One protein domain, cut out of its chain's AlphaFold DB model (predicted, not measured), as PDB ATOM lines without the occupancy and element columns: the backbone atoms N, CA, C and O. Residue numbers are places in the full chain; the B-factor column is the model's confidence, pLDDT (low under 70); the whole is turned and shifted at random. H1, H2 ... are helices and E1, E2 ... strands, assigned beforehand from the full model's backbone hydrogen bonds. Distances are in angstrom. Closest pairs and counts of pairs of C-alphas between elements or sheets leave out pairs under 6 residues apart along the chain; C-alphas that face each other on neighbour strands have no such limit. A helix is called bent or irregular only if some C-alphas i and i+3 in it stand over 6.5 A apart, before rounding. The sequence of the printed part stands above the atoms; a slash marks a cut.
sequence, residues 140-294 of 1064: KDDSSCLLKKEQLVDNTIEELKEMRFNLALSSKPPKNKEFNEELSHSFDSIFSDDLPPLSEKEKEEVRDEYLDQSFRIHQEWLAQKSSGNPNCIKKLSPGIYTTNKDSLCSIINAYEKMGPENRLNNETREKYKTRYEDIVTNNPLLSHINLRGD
ATOM      1  N   LYS A 140     282.540 228.293 213.528       74.94
ATOM      2  CA  LYS A 140     282.019 229.302 214.464       74.94
ATOM      3  C   LYS A 140     281.508 230.564 213.766       74.94
ATOM      4  O   LYS A 140     280.667 231.248 214.335       74.94
ATOM      5  N   ASP A 141     281.973 230.820 212.542       76.62
ATOM      6  CA  ASP A 141     281.846 232.128 211.885       76.62
ATOM      7  C   ASP A 141     281.108 232.072 210.528       76.62
ATOM      8  O   ASP A 141     280.855 233.110 209.921       76.62
ATOM      9  N   ASP A 142     280.737 230.880 210.040       78.88
ATOM     10  CA  ASP A 142     279.973 230.716 208.793       78.88
ATOM     11  C   ASP A 142     278.461 230.699 209.073       78.88
ATOM     12  O   ASP A 142     277.919 229.744 209.638       78.88
ATOM     13  N   SER A 143     277.767 231.755 208.638       73.31
ATOM     14  CA  SER A 143     276.322 231.929 208.822       73.31
ATOM     15  C   SER A 143     275.479 230.832 208.160       73.31
ATOM     16  O   SER A 143     274.439 230.458 208.705       73.31
ATOM     17  N   SER A 144     275.928 230.259 207.036       71.56
ATOM     18  CA  SER A 144     275.248 229.130 206.389       71.56
ATOM     19  C   SER A 144     275.347 227.866 207.243       71.56
ATOM     20  O   SER A 144     274.388 227.098 207.342       71.56
ATOM     21  N   CYS A 145     276.486 227.675 207.911       77.00
ATOM     22  CA  CYS A 145     276.699 226.542 208.800       77.00
ATOM     23  C   CYS A 145     275.986 226.662 210.140       77.00
ATOM     24  O   CYS A 145     275.490 225.656 210.646       77.00
ATOM     25  N   LEU A 146     275.854 227.876 210.677       72.12
ATOM     26  CA  LEU A 146     275.037 228.122 211.863       72.12
ATOM     27  C   LEU A 146     273.566 227.763 211.610       72.12
ATOM     28  O   LEU A 146     272.976 227.041 212.408       72.12
ATOM     29  N   LEU A 147     272.996 228.162 210.466       69.75
ATOM     30  CA  LEU A 147     271.616 227.805 210.115       69.75
ATOM     31  C   LEU A 147     271.431 226.286 209.968       69.75
ATOM     32  O   LEU A 147     270.490 225.722 210.520       69.75
ATOM     33  N   LYS A 148     272.346 225.611 209.259       67.81
ATOM     34  CA  LYS A 148     272.306 224.147 209.093       67.81
ATOM     35  C   LYS A 148     272.459 223.401 210.416       67.81
ATOM     36  O   LYS A 148     271.849 222.351 210.592       67.81
ATOM     37  N   LYS A 149     273.268 223.929 211.338       72.00
ATOM     38  CA  LYS A 149     273.429 223.384 212.687       72.00
ATOM     39  C   LYS A 149     272.116 223.445 213.463       72.00
ATOM     40  O   LYS A 149     271.728 222.430 214.032       72.00
ATOM     41  N   GLU A 150     271.434 224.590 213.459       72.44
ATOM     42  CA  GLU A 150     270.142 224.729 214.145       72.44
ATOM     43  C   GLU A 150     269.075 223.822 213.520       72.44
ATOM     44  O   GLU A 150     268.426 223.075 214.243       72.44
ATOM     45  N   GLN A 151     268.984 223.776 212.186       70.56
ATOM     46  CA  GLN A 151     268.060 222.878 211.479       70.56
ATOM     47  C   GLN A 151     268.317 221.400 211.790       70.56
ATOM     48  O   GLN A 151     267.376 220.639 211.987       70.56
ATOM     49  N   LEU A 152     269.585 220.979 211.848       72.50
ATOM     50  CA  LEU A 152     269.934 219.602 212.188       72.50
ATOM     51  C   LEU A 152     269.510 219.256 213.620       72.50
ATOM     52  O   LEU A 152     268.993 218.165 213.844       72.50
ATOM     53  N   VAL A 153     269.714 220.169 214.573       73.56
ATOM     54  CA  VAL A 153     269.286 219.986 215.968       73.56
ATOM     55  C   VAL A 153     267.763 219.921 216.061       73.56
ATOM     56  O   VAL A 153     267.250 218.991 216.673       73.56
ATOM     57  N   ASP A 154     267.045 220.848 215.426       70.44
ATOM     58  CA  ASP A 154     265.579 220.895 215.470       70.44
ATOM     59  C   ASP A 154     264.948 219.646 214.841       70.44
ATOM     60  O   ASP A 154     264.104 219.008 215.465       70.44
ATOM     61  N   ASN A 155     265.421 219.233 213.659       71.62
ATOM     62  CA  ASN A 155     264.950 218.005 213.014       71.62
ATOM     63  C   ASN A 155     265.243 216.773 213.877       71.62
ATOM     64  O   ASN A 155     264.388 215.909 214.027       71.62
ATOM     65  N   THR A 156     266.430 216.714 214.493       74.31
ATOM     66  CA  THR A 156     266.790 215.607 215.387       74.31
ATOM     67  C   THR A 156     265.873 215.557 216.609       74.31
ATOM     68  O   THR A 156     265.470 214.474 217.010       74.31
ATOM     69  N   ILE A 157     265.516 216.702 217.202       75.56
ATOM     70  CA  ILE A 157     264.592 216.760 218.347       75.56
ATOM     71  C   ILE A 157     263.217 216.203 217.967       75.56
ATOM     72  O   ILE A 157     262.661 215.401 218.715       75.56
ATOM     73  N   GLU A 158     262.667 216.615 216.826       73.81
ATOM     74  CA  GLU A 158     261.347 216.156 216.383       73.81
ATOM     75  C   GLU A 158     261.348 214.662 216.034       73.81
ATOM     76  O   GLU A 158     260.505 213.911 216.527       73.81
ATOM     77  N   GLU A 159     262.348 214.194 215.285       79.06
ATOM     78  CA  GLU A 159     262.463 212.779 214.925       79.06
ATOM     79  C   GLU A 159     262.769 211.883 216.140       79.06
ATOM     80  O   GLU A 159     262.297 210.748 216.195       79.06
ATOM     81  N   LEU A 160     263.504 212.376 217.150       80.62
ATOM     82  CA  LEU A 160     263.712 211.656 218.414       80.62
ATOM     83  C   LEU A 160     262.394 211.443 219.158       80.62
ATOM     84  O   LEU A 160     262.139 210.331 219.620       80.62
ATOM     85  N   LYS A 161     261.548 212.475 219.262       85.06
ATOM     86  CA  LYS A 161     260.227 212.347 219.896       85.06
ATOM     87  C   LYS A 161     259.374 211.318 219.164       85.06
ATOM     88  O   LYS A 161     258.807 210.433 219.800       85.06
ATOM     89  N   GLU A 162     259.328 211.395 217.835       81.81
ATOM     90  CA  GLU A 162     258.547 210.467 217.018       81.81
ATOM     91  C   GLU A 162     259.069 209.027 217.137       81.81
ATOM     92  O   GLU A 162     258.294 208.094 217.367       81.81
ATOM     93  N   MET A 163     260.386 208.826 217.062       86.88
ATOM     94  CA  MET A 163     261.024 207.520 217.246       86.88
ATOM     95  C   MET A 163     260.661 206.914 218.608       86.88
ATOM     96  O   MET A 163     260.227 205.763 218.685       86.88
ATOM     97  N   ARG A 164     260.817 207.695 219.684       90.31
ATOM     98  CA  ARG A 164     260.554 207.267 221.065       90.31
ATOM     99  C   ARG A 164     259.080 206.942 221.293       90.31
ATOM    100  O   ARG A 164     258.769 205.929 221.918       90.31
ATOM    101  N   PHE A 165     258.182 207.746 220.731       87.88
ATOM    102  CA  PHE A 165     256.741 207.506 220.756       87.88
ATOM    103  C   PHE A 165     256.368 206.174 220.089       87.88
ATOM    104  O   PHE A 165     255.656 205.359 220.677       87.88
ATOM    105  N   ASN A 166     256.894 205.909 218.886       87.81
ATOM    106  CA  ASN A 166     256.636 204.655 218.176       87.81
ATOM    107  C   ASN A 166     257.227 203.443 218.926       87.81
ATOM    108  O   ASN A 166     256.550 202.421 219.055       87.81
ATOM    109  N   LEU A 167     258.436 203.559 219.492       88.38
ATOM    110  CA  LEU A 167     259.053 202.510 220.321       88.38
ATOM    111  C   LEU A 167     258.209 202.143 221.546       88.38
ATOM    112  O   LEU A 167     258.076 200.965 221.884       88.38
ATOM    113  N   ALA A 168     257.600 203.133 222.198       90.69
ATOM    114  CA  ALA A 168     256.768 202.891 223.372       90.69
ATOM    115  C   ALA A 168     255.578 201.957 223.065       90.69
ATOM    116  O   ALA A 168     255.177 201.154 223.916       90.69
ATOM    117  N   LEU A 169     255.043 202.021 221.838       89.38
ATOM    118  CA  LEU A 169     253.857 201.279 221.391       89.38
ATOM    119  C   LEU A 169     254.172 200.033 220.540       89.38
ATOM    120  O   LEU A 169     253.299 199.170 220.391       89.38
ATOM    121  N   SER A 170     255.396 199.897 220.020       86.88
ATOM    122  CA  SER A 170     255.786 198.845 219.066       86.88
ATOM    123  C   SER A 170     255.889 197.445 219.672       86.88
ATOM    124  O   SER A 170     255.601 196.459 219.000       86.88
ATOM    125  N   SER A 171     256.256 197.324 220.949       79.38
ATOM    126  CA  SER A 171     256.477 196.028 221.599       79.38
ATOM    127  C   SER A 171     255.537 195.803 222.781       79.38
ATOM    128  O   SER A 171     254.901 196.721 223.301       79.38
ATOM    129  N   LYS A 172     255.380 194.542 223.193       80.75
ATOM    130  CA  LYS A 172     254.467 194.190 224.280       80.75
ATOM    131  C   LYS A 172     255.017 194.707 225.618       80.75
ATOM    132  O   LYS A 172     256.106 194.286 225.998       80.75
ATOM    133  N   PRO A 173     254.246 195.512 226.369       82.12
ATOM    134  CA  PRO A 173     254.724 196.084 227.614       82.12
ATOM    135  C   PRO A 173     254.903 195.023 228.711       82.12
ATOM    136  O   PRO A 173     254.269 193.954 228.662       82.12
ATOM    137  N   PRO A 174     255.703 195.329 229.750       79.00
ATOM    138  CA  PRO A 174     255.753 194.550 230.980       79.00
ATOM    139  C   PRO A 174     254.358 194.324 231.582       79.00
ATOM    140  O   PRO A 174     253.415 195.084 231.346       79.00
ATOM    141  N   LYS A 175     254.207 193.273 232.400       74.06
ATOM    142  CA  LYS A 175     252.926 192.983 233.072       74.06
ATOM    143  C   LYS A 175     252.437 194.221 233.840       74.06
ATOM    144  O   LYS A 175     253.196 194.797 234.611       74.06
ATOM    145  N   ASN A 176     251.156 194.551 233.674       73.31
ATOM    146  CA  ASN A 176     250.464 195.686 234.304       73.31
ATOM    147  C   ASN A 176     250.860 197.084 233.792       73.31
ATOM    148  O   ASN A 176     250.524 198.065 234.448       73.31
ATOM    149  N   LYS A 177     251.529 197.191 232.636       80.12
ATOM    150  CA  LYS A 177     251.754 198.467 231.942       80.12
ATOM    151  C   LYS A 177     250.989 198.525 230.615       80.12
ATOM    152  O   LYS A 177     250.770 197.495 229.979       80.12
ATOM    153  N   GLU A 178     250.581 199.730 230.220       81.62
ATOM    154  CA  GLU A 178     249.854 200.016 228.968       81.62
ATOM    155  C   GLU A 178     250.804 200.024 227.752       81.62
ATOM    156  O   GLU A 178     250.494 199.473 226.693       81.62
ATOM    157  N   PHE A 179     252.003 200.577 227.945       87.25
ATOM    158  CA  PHE A 179     253.068 200.758 226.954       87.25
ATOM    159  C   PHE A 179     254.452 200.654 227.623       87.25
ATOM    160  O   PHE A 179     254.550 200.548 228.851       87.25
ATOM    161  N   ASN A 180     255.522 200.624 226.826       87.69
ATOM    162  CA  ASN A 180     256.889 200.573 227.347       87.69
ATOM    163  C   ASN A 180     257.336 201.967 227.788       87.69
ATOM    164  O   ASN A 180     257.405 202.887 226.981       87.69
ATOM    165  N   GLU A 181     257.634 202.121 229.076       88.38
ATOM    166  CA  GLU A 181     258.234 203.351 229.611       88.38
ATOM    167  C   GLU A 181     259.763 203.325 229.545       88.38
ATOM    168  O   GLU A 181     260.391 204.376 229.448       88.38
ATOM    169  N   GLU A 182     260.344 202.126 229.619       87.19
ATOM    170  CA  GLU A 182     261.761 201.872 229.376       87.19
ATOM    171  C   GLU A 182     261.892 201.532 227.902       87.19
ATOM    172  O   GLU A 182     261.303 200.558 227.424       87.19
ATOM    173  N   LEU A 183     262.578 202.408 227.175       86.38
ATOM    174  CA  LEU A 183     262.747 202.260 225.747       86.38
ATOM    175  C   LEU A 183     264.066 201.567 225.481       86.38
ATOM    176  O   LEU A 183     265.101 201.909 226.046       86.38
ATOM    177  N   SER A 184     264.010 200.619 224.573       79.75
ATOM    178  CA  SER A 184     265.177 199.959 224.041       79.75
ATOM    179  C   SER A 184     264.970 199.882 222.536       79.75
ATOM    180  O   SER A 184     263.832 199.802 222.051       79.75
ATOM    181  N   HIS A 185     266.046 200.036 221.772       76.62
ATOM    182  CA  HIS A 185     265.922 199.840 220.338       76.62
ATOM    183  C   HIS A 185     265.509 198.383 220.133       76.62
ATOM    184  O   HIS A 185     266.101 197.488 220.724       76.62
ATOM    185  N   SER A 186     264.533 198.105 219.266       62.62
ATOM    186  CA  SER A 186     264.087 196.721 218.998       62.62
ATOM    187  C   SER A 186     265.205 195.789 218.503       62.62
ATOM    188  O   SER A 186     265.013 194.581 218.407       62.62
ATOM    189  N   PHE A 187     266.390 196.342 218.251       64.50
ATOM    190  CA  PHE A 187     267.618 195.661 217.896       64.50
ATOM    191  C   PHE A 187     268.675 195.735 219.015       64.50
ATOM    192  O   PHE A 187     269.819 196.072 218.736       64.50
ATOM    193  N   ASP A 188     268.318 195.470 220.273       52.50
ATOM    194  CA  ASP A 188     269.127 195.690 221.499       52.50
ATOM    195  C   ASP A 188     270.588 195.179 221.511       52.50
ATOM    196  O   ASP A 188     271.374 195.501 222.397       52.50
ATOM    197  N   SER A 189     271.021 194.415 220.513       49.44
ATOM    198  CA  SER A 189     272.418 194.030 220.286       49.44
ATOM    199  C   SER A 189     273.195 194.993 219.359       49.44
ATOM    200  O   SER A 189     274.394 194.792 219.140       49.44
ATOM    201  N   ILE A 190     272.561 196.007 218.750       51.34
ATOM    202  CA  ILE A 190     273.171 196.922 217.764       51.34
ATOM    203  C   ILE A 190     273.739 198.177 218.445       51.34
ATOM    204  O   ILE A 190     274.843 198.607 218.090       51.34
ATOM    205  N   PHE A 191     273.041 198.745 219.425       59.81
ATOM    206  CA  PHE A 191     273.370 200.032 220.046       59.81
ATOM    207  C   PHE A 191     273.574 199.807 221.547       59.81
ATOM    208  O   PHE A 191     272.696 199.290 222.216       59.81
ATOM    209  N   SER A 192     274.770 200.101 222.066       50.06
ATOM    210  CA  SER A 192     275.185 199.745 223.437       50.06
ATOM    211  C   SER A 192     274.605 200.641 224.534       50.06
ATOM    212  O   SER A 192     275.021 200.522 225.685       50.06
ATOM    213  N   ASP A 193     273.733 201.580 224.172       61.19
ATOM    214  CA  ASP A 193     273.377 202.714 225.011       61.19
ATOM    215  C   ASP A 193     271.854 202.681 225.253       61.19
ATOM    216  O   ASP A 193     271.078 202.875 224.320       61.19
ATOM    217  N   ASP A 194     271.436 202.411 226.496       68.56
ATOM    218  CA  ASP A 194     270.020 202.362 226.902       68.56
ATOM    219  C   ASP A 194     269.365 203.738 226.734       68.56
ATOM    220  O   ASP A 194     269.856 204.708 227.315       68.56
ATOM    221  N   LEU A 195     268.251 203.832 225.992       85.19
ATOM    222  CA  LEU A 195     267.505 205.086 225.843       85.19
ATOM    223  C   LEU A 195     266.959 205.555 227.201       85.19
ATOM    224  O   LEU A 195     266.530 204.727 228.011       85.19
ATOM    225  N   PRO A 196     266.867 206.875 227.470       88.62
ATOM    226  CA  PRO A 196     266.322 207.336 228.732       88.62
ATOM    227  C   PRO A 196     264.828 206.985 228.765       88.62
ATOM    228  O   PRO A 196     264.168 207.029 227.713       88.62
ATOM    229  N   PRO A 197     264.262 206.677 229.943       89.94
ATOM    230  CA  PRO A 197     262.843 206.376 230.058       89.94
ATOM    231  C   PRO A 197     261.989 207.572 229.622       89.94
ATOM    232  O   PRO A 197     262.452 208.717 229.606       89.94
ATOM    233  N   LEU A 198     260.732 207.307 229.271       90.44
ATOM    234  CA  LEU A 198     259.777 208.358 228.922       90.44
ATOM    235  C   LEU A 198     259.626 209.371 230.071       90.44
ATOM    236  O   LEU A 198     259.453 208.997 231.234       90.44
ATOM    237  N   SER A 199     259.645 210.659 229.741       89.19
ATOM    238  CA  SER A 199     259.218 211.746 230.626       89.19
ATOM    239  C   SER A 199     257.710 211.679 230.898       89.19
ATOM    240  O   SER A 199     256.961 211.064 230.146       89.19
ATOM    241  N   GLU A 200     257.222 212.344 231.949       88.69
ATOM    242  CA  GLU A 200     255.779 212.357 232.258       88.69
ATOM    243  C   GLU A 200     254.926 212.945 231.124       88.69
ATOM    244  O   GLU A 200     253.826 212.459 230.875       88.69
ATOM    245  N   LYS A 201     255.459 213.928 230.386       86.19
ATOM    246  CA  LYS A 201     254.789 214.495 229.212       86.19
ATOM    247  C   LYS A 201     254.691 213.474 228.074       86.19
ATOM    248  O   LYS A 201     253.607 213.268 227.540       86.19
ATOM    249  N   GLU A 202     255.792 212.789 227.750       90.00
ATOM    250  CA  GLU A 202     255.775 211.715 226.745       90.00
ATOM    251  C   GLU A 202     254.827 210.581 227.163       90.00
ATOM    252  O   GLU A 202     254.090 210.055 226.336       90.00
ATOM    253  N   LYS A 203     254.791 210.218 228.453       91.69
ATOM    254  CA  LYS A 203     253.855 209.203 228.965       91.69
ATOM    255  C   LYS A 203     252.401 209.610 228.772       91.69
ATOM    256  O   LYS A 203     251.580 208.741 228.508       91.69
ATOM    257  N   GLU A 204     252.062 210.885 228.946       87.50
ATOM    258  CA  GLU A 204     250.704 211.382 228.714       87.50
ATOM    259  C   GLU A 204     250.325 211.285 227.231       87.50
ATOM    260  O   GLU A 204     249.270 210.740 226.914       87.50
ATOM    261  N   GLU A 205     251.215 211.713 226.332       86.31
ATOM    262  CA  GLU A 205     251.016 211.642 224.878       86.31
ATOM    263  C   GLU A 205     250.880 210.190 224.387       86.31
ATOM    264  O   GLU A 205     249.931 209.852 223.675       86.31
ATOM    265  N   VAL A 206     251.780 209.301 224.821       89.56
ATOM    266  CA  VAL A 206     251.744 207.869 224.482       89.56
ATOM    267  C   VAL A 206     250.511 207.187 225.078       89.56
ATOM    268  O   VAL A 206     249.899 206.344 224.420       89.56
ATOM    269  N   ARG A 207     250.118 207.540 226.310       89.75
ATOM    270  CA  ARG A 207     248.904 207.004 226.938       89.75
ATOM    271  C   ARG A 207     247.656 207.399 226.163       89.75
ATOM    272  O   ARG A 207     246.788 206.554 225.973       89.75
ATOM    273  N   ASP A 208     247.551 208.654 225.744       85.19
ATOM    274  CA  ASP A 208     246.379 209.142 225.017       85.19
ATOM    275  C   ASP A 208     246.224 208.408 223.674       85.19
ATOM    276  O   ASP A 208     245.155 207.866 223.395       85.19
ATOM    277  N   GLU A 209     247.319 208.247 222.920       87.81
ATOM    278  CA  GLU A 209     247.328 207.437 221.694       87.81
ATOM    279  C   GLU A 209     246.982 205.972 221.977       87.81
ATOM    280  O   GLU A 209     246.163 205.368 221.281       87.81
ATOM    281  N   TYR A 210     247.570 205.380 223.019       87.81
ATOM    282  CA  TYR A 210     247.247 204.017 223.426       87.81
ATOM    283  C   TYR A 210     245.740 203.860 223.676       87.81
ATOM    284  O   TYR A 210     245.129 202.932 223.143       87.81
ATOM    285  N   LEU A 211     245.130 204.774 224.438       86.62
ATOM    286  CA  LEU A 211     243.697 204.761 224.734       86.62
ATOM    287  C   LEU A 211     242.854 204.914 223.465       86.62
ATOM    288  O   LEU A 211     241.846 204.225 223.326       86.62
ATOM    289  N   ASP A 212     243.275 205.756 222.525       84.88
ATOM    290  CA  ASP A 212     242.596 205.969 221.248       84.88
ATOM    291  C   ASP A 212     242.579 204.705 220.380       84.88
ATOM    292  O   ASP A 212     241.521 204.237 219.943       84.88
ATOM    293  N   GLN A 213     243.746 204.097 220.165       84.88
ATOM    294  CA  GLN A 213     243.865 202.859 219.392       84.88
ATOM    295  C   GLN A 213     243.121 201.707 220.071       84.88
ATOM    296  O   GLN A 213     242.440 200.914 219.417       84.88
ATOM    297  N   SER A 214     243.236 201.628 221.394       83.25
ATOM    298  CA  SER A 214     242.588 200.611 222.206       83.25
ATOM    299  C   SER A 214     241.063 200.728 222.149       83.25
ATOM    300  O   SER A 214     240.359 199.739 221.917       83.25
ATOM    301  N   PHE A 215     240.549 201.957 222.234       85.00
ATOM    302  CA  PHE A 215     239.140 202.263 222.026       85.00
ATOM    303  C   PHE A 215     238.676 201.843 220.627       85.00
ATOM    304  O   PHE A 215     237.640 201.186 220.517       85.00
ATOM    305  N   ARG A 216     239.446 202.125 219.563       83.81
ATOM    306  CA  ARG A 216     239.103 201.687 218.195       83.81
ATOM    307  C   ARG A 216     238.939 200.175 218.100       83.81
ATOM    308  O   ARG A 216     237.895 199.699 217.657       83.81
ATOM    309  N   ILE A 217     239.943 199.427 218.559       80.94
ATOM    310  CA  ILE A 217     239.936 197.957 218.528       80.94
ATOM    311  C   ILE A 217     238.744 197.422 219.332       80.94
ATOM    312  O   ILE A 217     238.085 196.461 218.927       80.94
ATOM    313  N   HIS A 218     238.432 198.048 220.468       82.12
ATOM    314  CA  HIS A 218     237.284 197.656 221.272       82.12
ATOM    315  C   HIS A 218     235.946 197.914 220.569       82.12
ATOM    316  O   HIS A 218     235.075 197.042 220.575       82.12
ATOM    317  N   GLN A 219     235.779 199.069 219.924       84.44
ATOM    318  CA  GLN A 219     234.569 199.390 219.167       84.44
ATOM    319  C   GLN A 219     234.375 198.449 217.971       84.44
ATOM    320  O   GLN A 219     233.262 197.971 217.757       84.44
ATOM    321  N   GLU A 220     235.443 198.104 217.248       82.94
ATOM    322  CA  GLU A 220     235.413 197.096 216.175       82.94
ATOM    323  C   GLU A 220     234.970 195.723 216.700       82.94
ATOM    324  O   GLU A 220     234.117 195.058 216.101       82.94
ATOM    325  N   TRP A 221     235.495 195.315 217.859       82.88
ATOM    326  CA  TRP A 221     235.102 194.071 218.511       82.88
ATOM    327  C   TRP A 221     233.626 194.079 218.933       82.88
ATOM    328  O   TRP A 221     232.895 193.129 218.636       82.88
ATOM    329  N   LEU A 222     233.156 195.150 219.582       82.81
ATOM    330  CA  LEU A 222     231.751 195.289 219.971       82.81
ATOM    331  C   LEU A 222     230.829 195.288 218.749       82.81
ATOM    332  O   LEU A 222     229.812 194.591 218.759       82.81
ATOM    333  N   ALA A 223     231.200 196.004 217.687       83.94
ATOM    334  CA  ALA A 223     230.457 196.034 216.434       83.94
ATOM    335  C   ALA A 223     230.297 194.618 215.863       83.94
ATOM    336  O   ALA A 223     229.174 194.198 215.580       83.94
ATOM    337  N   GLN A 224     231.386 193.841 215.797       83.06
ATOM    338  CA  GLN A 224     231.366 192.455 215.325       83.06
ATOM    339  C   GLN A 224     230.478 191.544 216.189       83.06
ATOM    340  O   GLN A 224     229.813 190.642 215.674       83.06
ATOM    341  N   LYS A 225     230.469 191.739 217.513       83.25
ATOM    342  CA  LYS A 225     229.704 190.897 218.452       83.25
ATOM    343  C   LYS A 225     228.250 191.325 218.629       83.25
ATOM    344  O   LYS A 225     227.455 190.512 219.112       83.25
ATOM    345  N   SER A 226     227.901 192.546 218.228       83.88
ATOM    346  CA  SER A 226     226.578 193.142 218.434       83.88
ATOM    347  C   SER A 226     225.444 192.309 217.824       83.88
ATOM    348  O   SER A 226     224.458 192.038 218.507       83.88
ATOM    349  N   SER A 227     225.609 191.800 216.596       79.38
ATOM    350  CA  SER A 227     224.575 191.023 215.894       79.38
ATOM    351  C   SER A 227     224.215 189.711 216.598       79.38
ATOM    352  O   SER A 227     223.074 189.268 216.528       79.38
ATOM    353  N   GLY A 228     225.176 189.094 217.292       80.19
ATOM    354  CA  GLY A 228     224.955 187.858 218.048       80.19
ATOM    355  C   GLY A 228     224.467 188.083 219.480       80.19
ATOM    356  O   GLY A 228     224.062 187.125 220.129       80.19
ATOM    357  N   ASN A 229     224.527 189.318 219.991       81.12
ATOM    358  CA  ASN A 229     224.261 189.630 221.399       81.12
ATOM    359  C   ASN A 229     223.502 190.961 221.597       81.12
ATOM    360  O   ASN A 229     223.928 191.793 222.406       81.12
ATOM    361  N   PRO A 230     222.365 191.187 220.915       78.88
ATOM    362  CA  PRO A 230     221.690 192.491 220.891       78.88
ATOM    363  C   PRO A 230     221.169 192.961 222.261       78.88
ATOM    364  O   PRO A 230     221.033 194.156 222.501       78.88
ATOM    365  N   ASN A 231     220.913 192.038 223.196       82.69
ATOM    366  CA  ASN A 231     220.470 192.377 224.557       82.69
ATOM    367  C   ASN A 231     221.621 192.842 225.468       82.69
ATOM    368  O   ASN A 231     221.388 193.505 226.485       82.69
ATOM    369  N   CYS A 232     222.857 192.499 225.095       84.25
ATOM    370  CA  CYS A 232     224.057 192.752 225.883       84.25
ATOM    371  C   CYS A 232     224.973 193.809 225.288       84.25
ATOM    372  O   CYS A 232     225.737 194.408 226.035       84.25
ATOM    373  N   ILE A 233     224.892 194.063 223.984       85.94
ATOM    374  CA  ILE A 233     225.639 195.120 223.309       85.94
ATOM    375  C   ILE A 233     224.622 196.055 222.672       85.94
ATOM    376  O   ILE A 233     223.871 195.664 221.781       85.94
ATOM    377  N   LYS A 234     224.602 197.298 223.146       86.44
ATOM    378  CA  LYS A 234     223.722 198.354 222.659       86.44
ATOM    379  C   LYS A 234     224.533 199.357 221.857       86.44
ATOM    380  O   LYS A 234     225.682 199.651 222.176       86.44
ATOM    381  N   LYS A 235     223.912 199.909 220.825       85.38
ATOM    382  CA  LYS A 235     224.457 201.042 220.083       85.38
ATOM    383  C   LYS A 235     224.213 202.313 220.902       85.38
ATOM    384  O   LYS A 235     223.073 202.571 221.272       85.38
ATOM    385  N   LEU A 236     225.268 203.060 221.216       85.25
ATOM    386  CA  LEU A 236     225.207 204.331 221.950       85.25
ATOM    387  C   LEU A 236     225.039 205.521 220.992       85.25
ATOM    388  O   LEU A 236     224.297 206.459 221.278       85.25
ATOM    389  N   SER A 237     225.733 205.470 219.855       83.88
ATOM    390  CA  SER A 237     225.643 206.431 218.754       83.88
ATOM    391  C   SER A 237     226.001 205.735 217.431       83.88
ATOM    392  O   SER A 237     226.395 204.561 217.436       83.88
ATOM    393  N   PRO A 238     225.876 206.397 216.269       80.75
ATOM    394  CA  PRO A 238     226.385 205.866 215.006       80.75
ATOM    395  C   PRO A 238     227.856 205.445 215.137       80.75
ATOM    396  O   PRO A 238     228.701 206.255 215.492       80.75
ATOM    397  N   GLY A 239     228.142 204.156 214.927       78.19
ATOM    398  CA  GLY A 239     229.497 203.605 215.054       78.19
ATOM    399  C   GLY A 239     229.990 203.290 216.463       78.19
ATOM    400  O   GLY A 239     231.031 202.652 216.581       78.19
ATOM    401  N   ILE A 240     229.265 203.690 217.511       85.56
ATOM    402  CA  ILE A 240     229.696 203.507 218.900       85.56
ATOM    403  C   ILE A 240     228.758 202.547 219.620       85.56
ATOM    404  O   ILE A 240     227.536 202.711 219.634       85.56
ATOM    405  N   TYR A 241     229.350 201.564 220.276       86.50
ATOM    406  CA  TYR A 241     228.696 200.496 221.006       86.50
ATOM    407  C   TYR A 241     229.121 200.522 222.476       86.50
ATOM    408  O   TYR A 241     230.210 200.971 222.842       86.50
ATOM    409  N   THR A 242     228.240 200.022 223.333       86.25
ATOM    410  CA  THR A 242     228.473 199.858 224.767       86.25
ATOM    411  C   THR A 242     227.794 198.587 225.262       86.25
ATOM    412  O   THR A 242     226.838 198.099 224.653       86.25
ATOM    413  N   THR A 243     228.281 198.027 226.361       84.56
ATOM    414  CA  THR A 243     227.709 196.831 226.973       84.56
ATOM    415  C   THR A 243     226.594 197.178 227.962       84.56
ATOM    416  O   THR A 243     226.539 198.256 228.557       84.56
ATOM    417  N   ASN A 244     225.665 196.245 228.144       80.44
ATOM    418  CA  ASN A 244     224.642 196.328 229.173       80.44
ATOM    419  C   ASN A 244     225.177 195.730 230.483       80.44
ATOM    420  O   ASN A 244     225.628 194.586 230.517       80.44
ATOM    421  N   LYS A 245     225.050 196.468 231.590       74.62
ATOM    422  CA  LYS A 245     225.508 196.038 232.926       74.62
ATOM    423  C   LYS A 245     224.624 194.962 233.578       74.62
ATOM    424  O   LYS A 245     224.823 194.641 234.746       74.62
ATOM    425  N   ASP A 246     223.660 194.407 232.848       75.75
ATOM    426  CA  ASP A 246     222.815 193.315 233.324       75.75
ATOM    427  C   ASP A 246     223.657 192.080 233.696       75.75
ATOM    428  O   ASP A 246     224.593 191.689 232.994       75.75
ATOM    429  N   SER A 247     223.292 191.440 234.805       70.69
ATOM    430  CA  SER A 247     223.838 190.161 235.263       70.69
ATOM    431  C   SER A 247     223.791 189.060 234.192       70.69
ATOM    432  O   SER A 247     224.718 188.247 234.104       70.69
ATOM    433  N   LEU A 248     222.774 189.077 233.320       74.25
ATOM    434  CA  LEU A 248     222.632 188.141 232.197       74.25
ATOM    435  C   LEU A 248     223.703 188.340 231.112       74.25
ATOM    436  O   LEU A 248     223.978 187.427 230.338       74.25
ATOM    437  N   CYS A 249     224.360 189.500 231.097       82.19
ATOM    438  CA  CYS A 249     225.448 189.845 230.184       82.19
ATOM    439  C   CYS A 249     226.834 189.655 230.812       82.19
ATOM    440  O   CYS A 249     227.836 190.092 230.248       82.19
ATOM    441  N   SER A 250     226.915 188.973 231.960       75.19
ATOM    442  CA  SER A 250     228.149 188.751 232.728       75.19
ATOM    443  C   SER A 250     229.311 188.178 231.914       75.19
ATOM    444  O   SER A 250     230.446 188.578 232.153       75.19
ATOM    445  N   ILE A 251     229.057 187.307 230.930       75.69
ATOM    446  CA  ILE A 251     230.100 186.767 230.040       75.69
ATOM    447  C   ILE A 251     230.691 187.877 229.164       75.69
ATOM    448  O   ILE A 251     231.908 188.031 229.113       75.69
ATOM    449  N   ILE A 252     229.848 188.685 228.517       76.56
ATOM    450  CA  ILE A 252     230.301 189.818 227.696       76.56
ATOM    451  C   ILE A 252     230.992 190.863 228.567       76.56
ATOM    452  O   ILE A 252     232.067 191.323 228.207       76.56
ATOM    453  N   ASN A 253     230.441 191.163 229.741       74.50
ATOM    454  CA  ASN A 253     231.016 192.122 230.684       74.50
ATOM    455  C   ASN A 253     232.356 191.624 231.261       74.50
ATOM    456  O   ASN A 253     233.240 192.421 231.569       74.50
ATOM    457  N   ALA A 254     232.541 190.308 231.404       69.94
ATOM    458  CA  ALA A 254     233.826 189.713 231.758       69.94
ATOM    459  C   ALA A 254     234.826 189.820 230.597       69.94
ATOM    460  O   ALA A 254     235.972 190.192 230.833       69.94
ATOM    461  N   TYR A 255     234.396 189.569 229.355       68.88
ATOM    462  CA  TYR A 255     235.229 189.772 228.165       68.88
ATOM    463  C   TYR A 255     235.590 191.238 227.932       68.88
ATOM    464  O   TYR A 255     236.697 191.492 227.493       68.88
ATOM    465  N   GLU A 256     234.709 192.185 228.243       68.50
ATOM    466  CA  GLU A 256     234.981 193.625 228.205       68.50
ATOM    467  C   GLU A 256     236.056 193.993 229.235       68.50
ATOM    468  O   GLU A 256     237.090 194.550 228.877       68.50
ATOM    469  N   LYS A 257     235.894 193.560 230.494       65.94
ATOM    470  CA  LYS A 257     236.895 193.773 231.558       65.94
ATOM    471  C   LYS A 257     238.243 193.105 231.275       65.94
ATOM    472  O   LYS A 257     239.277 193.595 231.719       65.94
ATOM    473  N   MET A 258     238.243 191.979 230.565       58.19
ATOM    474  CA  MET A 258     239.452 191.268 230.126       58.19
ATOM    475  C   MET A 258     239.928 191.697 228.721       58.19
ATOM    476  O   MET A 258     240.910 191.143 228.225       58.19
ATOM    477  N   GLY A 259     239.220 192.624 228.070       56.38
ATOM    478  CA  GLY A 259     239.165 192.775 226.617       56.38
ATOM    479  C   GLY A 259     240.220 193.678 225.973       56.38
ATOM    480  O   GLY A 259     241.170 194.103 226.634       56.38
ATOM    481  N   PRO A 260     240.051 193.974 224.664       51.31
ATOM    482  CA  PRO A 260     241.012 194.710 223.837       51.31
ATOM    483  C   PRO A 260     241.374 196.103 224.355       51.31
ATOM    484  O   PRO A 260     242.471 196.559 224.063       51.31
ATOM    485  N   GLU A 261     240.509 196.718 225.178       45.12
ATOM    486  CA  GLU A 261     240.760 198.011 225.839       45.12
ATOM    487  C   GLU A 261     242.077 198.030 226.645       45.12
ATOM    488  O   GLU A 261     242.680 199.081 226.871       45.12
ATOM    489  N   ASN A 262     242.570 196.848 227.026       51.34
ATOM    490  CA  ASN A 262     243.796 196.690 227.795       51.34
ATOM    491  C   ASN A 262     245.004 196.213 226.974       51.34
ATOM    492  O   ASN A 262     246.062 195.988 227.568       51.34
ATOM    493  N   ARG A 263     244.874 195.988 225.651       66.19
ATOM    494  CA  ARG A 263     245.983 195.523 224.797       66.19
ATOM    495  C   ARG A 263     245.798 195.927 223.335       66.19
ATOM    496  O   ARG A 263     244.961 195.356 222.640       66.19
ATOM    497  N   LEU A 264     246.714 196.757 222.828       75.88
ATOM    498  CA  LEU A 264     246.960 196.846 221.385       75.88
ATOM    499  C   LEU A 264     247.176 195.438 220.809       75.88
ATOM    500  O   LEU A 264     247.962 194.654 221.362       75.88
ATOM    501  N   ASN A 265     246.474 195.129 219.717       78.00
ATOM    502  CA  ASN A 265     246.648 193.875 218.989       78.00
ATOM    503  C   ASN A 265     248.019 193.843 218.286       78.00
ATOM    504  O   ASN A 265     248.656 194.880 218.097       78.00
ATOM    505  N   ASN A 266     248.478 192.649 217.903       80.00
ATOM    506  CA  ASN A 266     249.790 192.499 217.267       80.00
ATOM    507  C   ASN A 266     249.890 193.324 215.975       80.00
ATOM    508  O   ASN A 266     250.893 193.985 215.772       80.00
ATOM    509  N   GLU A 267     248.833 193.380 215.158       79.25
ATOM    510  CA  GLU A 267     248.833 194.158 213.909       79.25
ATOM    511  C   GLU A 267     249.105 195.657 214.137       79.25
ATOM    512  O   GLU A 267     249.863 196.276 213.399       79.25
ATOM    513  N   THR A 268     248.505 196.256 215.168       80.88
ATOM    514  CA  THR A 268     248.709 197.675 215.499       80.88
ATOM    515  C   THR A 268     250.119 197.915 216.030       80.88
ATOM    516  O   THR A 268     250.740 198.915 215.690       80.88
ATOM    517  N   ARG A 269     250.648 196.978 216.824       84.06
ATOM    518  CA  ARG A 269     252.027 197.032 217.326       84.06
ATOM    519  C   ARG A 269     253.050 196.942 216.196       84.06
ATOM    520  O   ARG A 269     253.958 197.765 216.160       84.06
ATOM    521  N   GLU A 270     252.838 196.045 215.235       82.00
ATOM    522  CA  GLU A 270     253.675 195.959 214.033       82.00
ATOM    523  C   GLU A 270     253.652 197.269 213.235       82.00
ATOM    524  O   GLU A 270     254.699 197.721 212.800       82.00
ATOM    525  N   LYS A 271     252.511 197.970 213.128       83.56
ATOM    526  CA  LYS A 271     252.472 199.293 212.466       83.56
ATOM    527  C   LYS A 271     253.379 200.325 213.145       83.56
ATOM    528  O   LYS A 271     254.060 201.073 212.448       83.56
ATOM    529  N   TYR A 272     253.395 200.385 214.480       85.00
ATOM    530  CA  TYR A 272     254.317 201.268 215.210       85.00
ATOM    531  C   TYR A 272     255.770 200.801 215.087       85.00
ATOM    532  O   TYR A 272     256.665 201.636 214.982       85.00
ATOM    533  N   LYS A 273     256.007 199.483 215.052       85.25
ATOM    534  CA  LYS A 273     257.331 198.906 214.801       85.25
ATOM    535  C   LYS A 273     257.859 199.327 213.427       85.25
ATOM    536  O   LYS A 273     258.909 199.950 213.385       85.25
ATOM    537  N   THR A 274     257.095 199.126 212.353       78.94
ATOM    538  CA  THR A 274     257.474 199.534 210.990       78.94
ATOM    539  C   THR A 274     257.750 201.034 210.899       78.94
ATOM    540  O   THR A 274     258.767 201.433 210.349       78.94
ATOM    541  N   ARG A 275     256.914 201.892 211.507       79.75
ATOM    542  CA  ARG A 275     257.169 203.347 211.534       79.75
ATOM    543  C   ARG A 275     258.483 203.698 212.223       79.75
ATOM    544  O   ARG A 275     259.240 204.522 211.723       79.75
ATOM    545  N   TYR A 276     258.758 203.074 213.365       84.38
ATOM    546  CA  TYR A 276     260.043 203.226 214.039       84.38
ATOM    547  C   TYR A 276     261.208 202.751 213.143       84.38
ATOM    548  O   TYR A 276     262.225 203.440 213.036       84.38
ATOM    549  N   GLU A 277     261.055 201.606 212.478       78.75
ATOM    550  CA  GLU A 277     262.065 201.021 211.589       78.75
ATOM    551  C   GLU A 277     262.361 201.916 210.383       78.75
ATOM    552  O   GLU A 277     263.534 202.081 210.025       78.75
ATOM    553  N   ASP A 278     261.335 202.555 209.820       73.56
ATOM    554  CA  ASP A 278     261.433 203.539 208.741       73.56
ATOM    555  C   ASP A 278     262.181 204.800 209.191       73.56
ATOM    556  O   ASP A 278     263.086 205.262 208.491       73.56
ATOM    557  N   ILE A 279     261.848 205.341 210.371       74.19
ATOM    558  CA  ILE A 279     262.517 206.523 210.944       74.19
ATOM    559  C   ILE A 279     264.021 206.261 211.085       74.19
ATOM    560  O   ILE A 279     264.843 207.045 210.607       74.19
ATOM    561  N   VAL A 280     264.398 205.123 211.674       73.50
ATOM    562  CA  VAL A 280     265.811 204.768 211.886       73.50
ATOM    563  C   VAL A 280     266.525 204.407 210.578       73.50
ATOM    564  O   VAL A 280     267.712 204.700 210.433       73.50
ATOM    565  N   THR A 281     265.834 203.809 209.604       68.12
ATOM    566  CA  THR A 281     266.416 203.499 208.285       68.12
ATOM    567  C   THR A 281     266.721 204.772 207.497       68.12
ATOM    568  O   THR A 281     267.799 204.899 206.915       68.12
ATOM    569  N   ASN A 282     265.796 205.735 207.507       66.19
ATOM    570  CA  ASN A 282     265.950 207.003 206.797       66.19
ATOM    571  C   ASN A 282     266.928 207.948 207.506       66.19
ATOM    572  O   ASN A 282     267.672 208.676 206.840       66.19
ATOM    573  N   ASN A 283     266.989 207.892 208.839       71.69
ATOM    574  CA  ASN A 283     267.971 208.622 209.625       71.69
ATOM    575  C   ASN A 283     268.699 207.734 210.656       71.69
ATOM    576  O   ASN A 283     268.392 207.764 211.853       71.69
ATOM    577  N   PRO A 284     269.766 207.024 210.235       74.25
ATOM    578  CA  PRO A 284     270.562 206.187 211.133       74.25
ATOM    579  C   PRO A 284     271.235 206.952 212.280       74.25
ATOM    580  O   PRO A 284     271.693 206.329 213.234       74.25
ATOM    581  N   LEU A 285     271.303 208.290 212.222       78.06
ATOM    582  CA  LEU A 285     271.832 209.125 213.304       78.06
ATOM    583  C   LEU A 285     271.090 208.876 214.621       78.06
ATOM    584  O   LEU A 285     271.731 208.779 215.665       78.06
ATOM    585  N   LEU A 286     269.764 208.737 214.553       78.50
ATOM    586  CA  LEU A 286     268.880 208.635 215.716       78.50
ATOM    587  C   LEU A 286     269.178 207.397 216.561       78.50
ATOM    588  O   LEU A 286     269.090 207.446 217.781       78.50
ATOM    589  N   SER A 287     269.632 206.321 215.920       77.00
ATOM    590  CA  SER A 287     270.020 205.085 216.603       77.00
ATOM    591  C   SER A 287     271.279 205.196 217.475       77.00
ATOM    592  O   SER A 287     271.578 204.304 218.262       77.00
ATOM    593  N   HIS A 288     272.032 206.293 217.348       79.31
ATOM    594  CA  HIS A 288     273.227 206.571 218.153       79.31
ATOM    595  C   HIS A 288     273.037 207.731 219.129       79.31
ATOM    596  O   HIS A 288     274.017 208.128 219.764       79.31
ATOM    597  N   ILE A 289     271.832 208.299 219.216       81.00
ATOM    598  CA  ILE A 289     271.535 209.422 220.101       81.00
ATOM    599  C   ILE A 289     270.708 208.923 221.276       81.00
ATOM    600  O   ILE A 289     269.555 208.527 221.135       81.00
ATOM    601  N   ASN A 290     271.310 209.006 222.457       86.38
ATOM    602  CA  ASN A 290     270.700 208.562 223.697       86.38
ATOM    603  C   ASN A 290     270.148 209.758 224.492       86.38
ATOM    604  O   ASN A 290     270.738 210.160 225.493       86.38
ATOM    605  N   LEU A 291     269.086 210.387 223.978       86.44
ATOM    606  CA  LEU A 291     268.474 211.602 224.533       86.44
ATOM    607  C   LEU A 291     266.946 211.587 224.366       86.44
ATOM    608  O   LEU A 291     266.406 210.805 223.578       86.44
ATOM    609  N   ARG A 292     266.249 212.466 225.092       85.94
ATOM    610  CA  ARG A 292     264.796 212.685 224.981       85.94
ATOM    611  C   ARG A 292     264.440 213.812 224.008       85.94
ATOM    612  O   ARG A 292     263.345 213.817 223.457       85.94
ATOM    613  N   GLY A 293     265.357 214.753 223.789       82.31
ATOM    614  CA  GLY A 293     265.156 215.968 222.998       82.31
ATOM    615  C   GLY A 293     264.698 217.182 223.817       82.31
ATOM    616  O   GLY A 293     264.478 218.246 223.239       82.31
ATOM    617  N   ASP A 294     264.555 217.046 225.141       86.50
ATOM    618  CA  ASP A 294     264.300 218.149 226.084       86.50
ATOM    619  C   ASP A 294     265.577 218.625 226.804       86.50
ATOM    620  O   ASP A 294     265.540 219.575 227.591       86.50
TER     621      ASP A 294
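This is residues 140 to 294 of the 1064 residues of an uncharacterized protein of Halobacteriovorax sp (UniProt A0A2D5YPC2). Two long helices, H1 and H2, run the same way and overlap near the end of H1 and the beginning of H2, making a long rod; H4 folds back beside the later part of H1, and a small head of the hairpin E1 and E2 with H3 sits at the far end of H2. Residues 140 to 152 stick out at the other end. The printed part has 155 residues, mostly helix, in the order H1, H2, E1, E2, H3, H4, with E1 and E2 an antiparallel sheet. It is loose, with a radius of gyration of the C-alphas of 20.7 A and spans of 75 by 33 by 26 A.

Find C-alpha 143 at (276.322, 231.929, 208.822); from there H1 runs 40.3 A to residue 170. H2, residues 200 to 226, covers 37.6 A. Next come E1, residues 233 to 237, 12.2 A, and E2, residues 240 to 243, 10.7 A. H3, residues 247 to 257, 14.0 A, is irregular: C-alphas 248 and 251 are 7.9 A apart. H4, residues 266 to 282, runs 24.1 A to C-alpha 282 at (265.950, 207.003, 206.797).

Look at residues 165 to 169 of H1, which touch H2 at a steep tilt of 43 degrees; the closest C-alphas are Phe 165 and Val 206, 6.2 A. Residues 159 to 170 of H1 touch H4, opposite ways at a shallow tilt of 20 degrees, closest at C-alphas 170 and 269, 4.5 A. The closest C-alphas of H2 and E2, Leu 222 and Tyr 241, are 6.1 A apart. In the hairpin, N 234 and O 242 are 2.8 A apart, within hydrogen-bond range. H2 and H3 are near each other. In H2 and H4 every O i to N i+4 pair is within hydrogen-bond range; H1 has 23 of 24, H3 5 of 7.

C-alphas 141 and 248, the two farthest apart, are 76.5 A apart. The printed part has no cut, and the link from H1 to H2 is long. Look for pLDDT under 70 at residues 147 to 148, 186 to 194, 254 to 263 and 281 to 282.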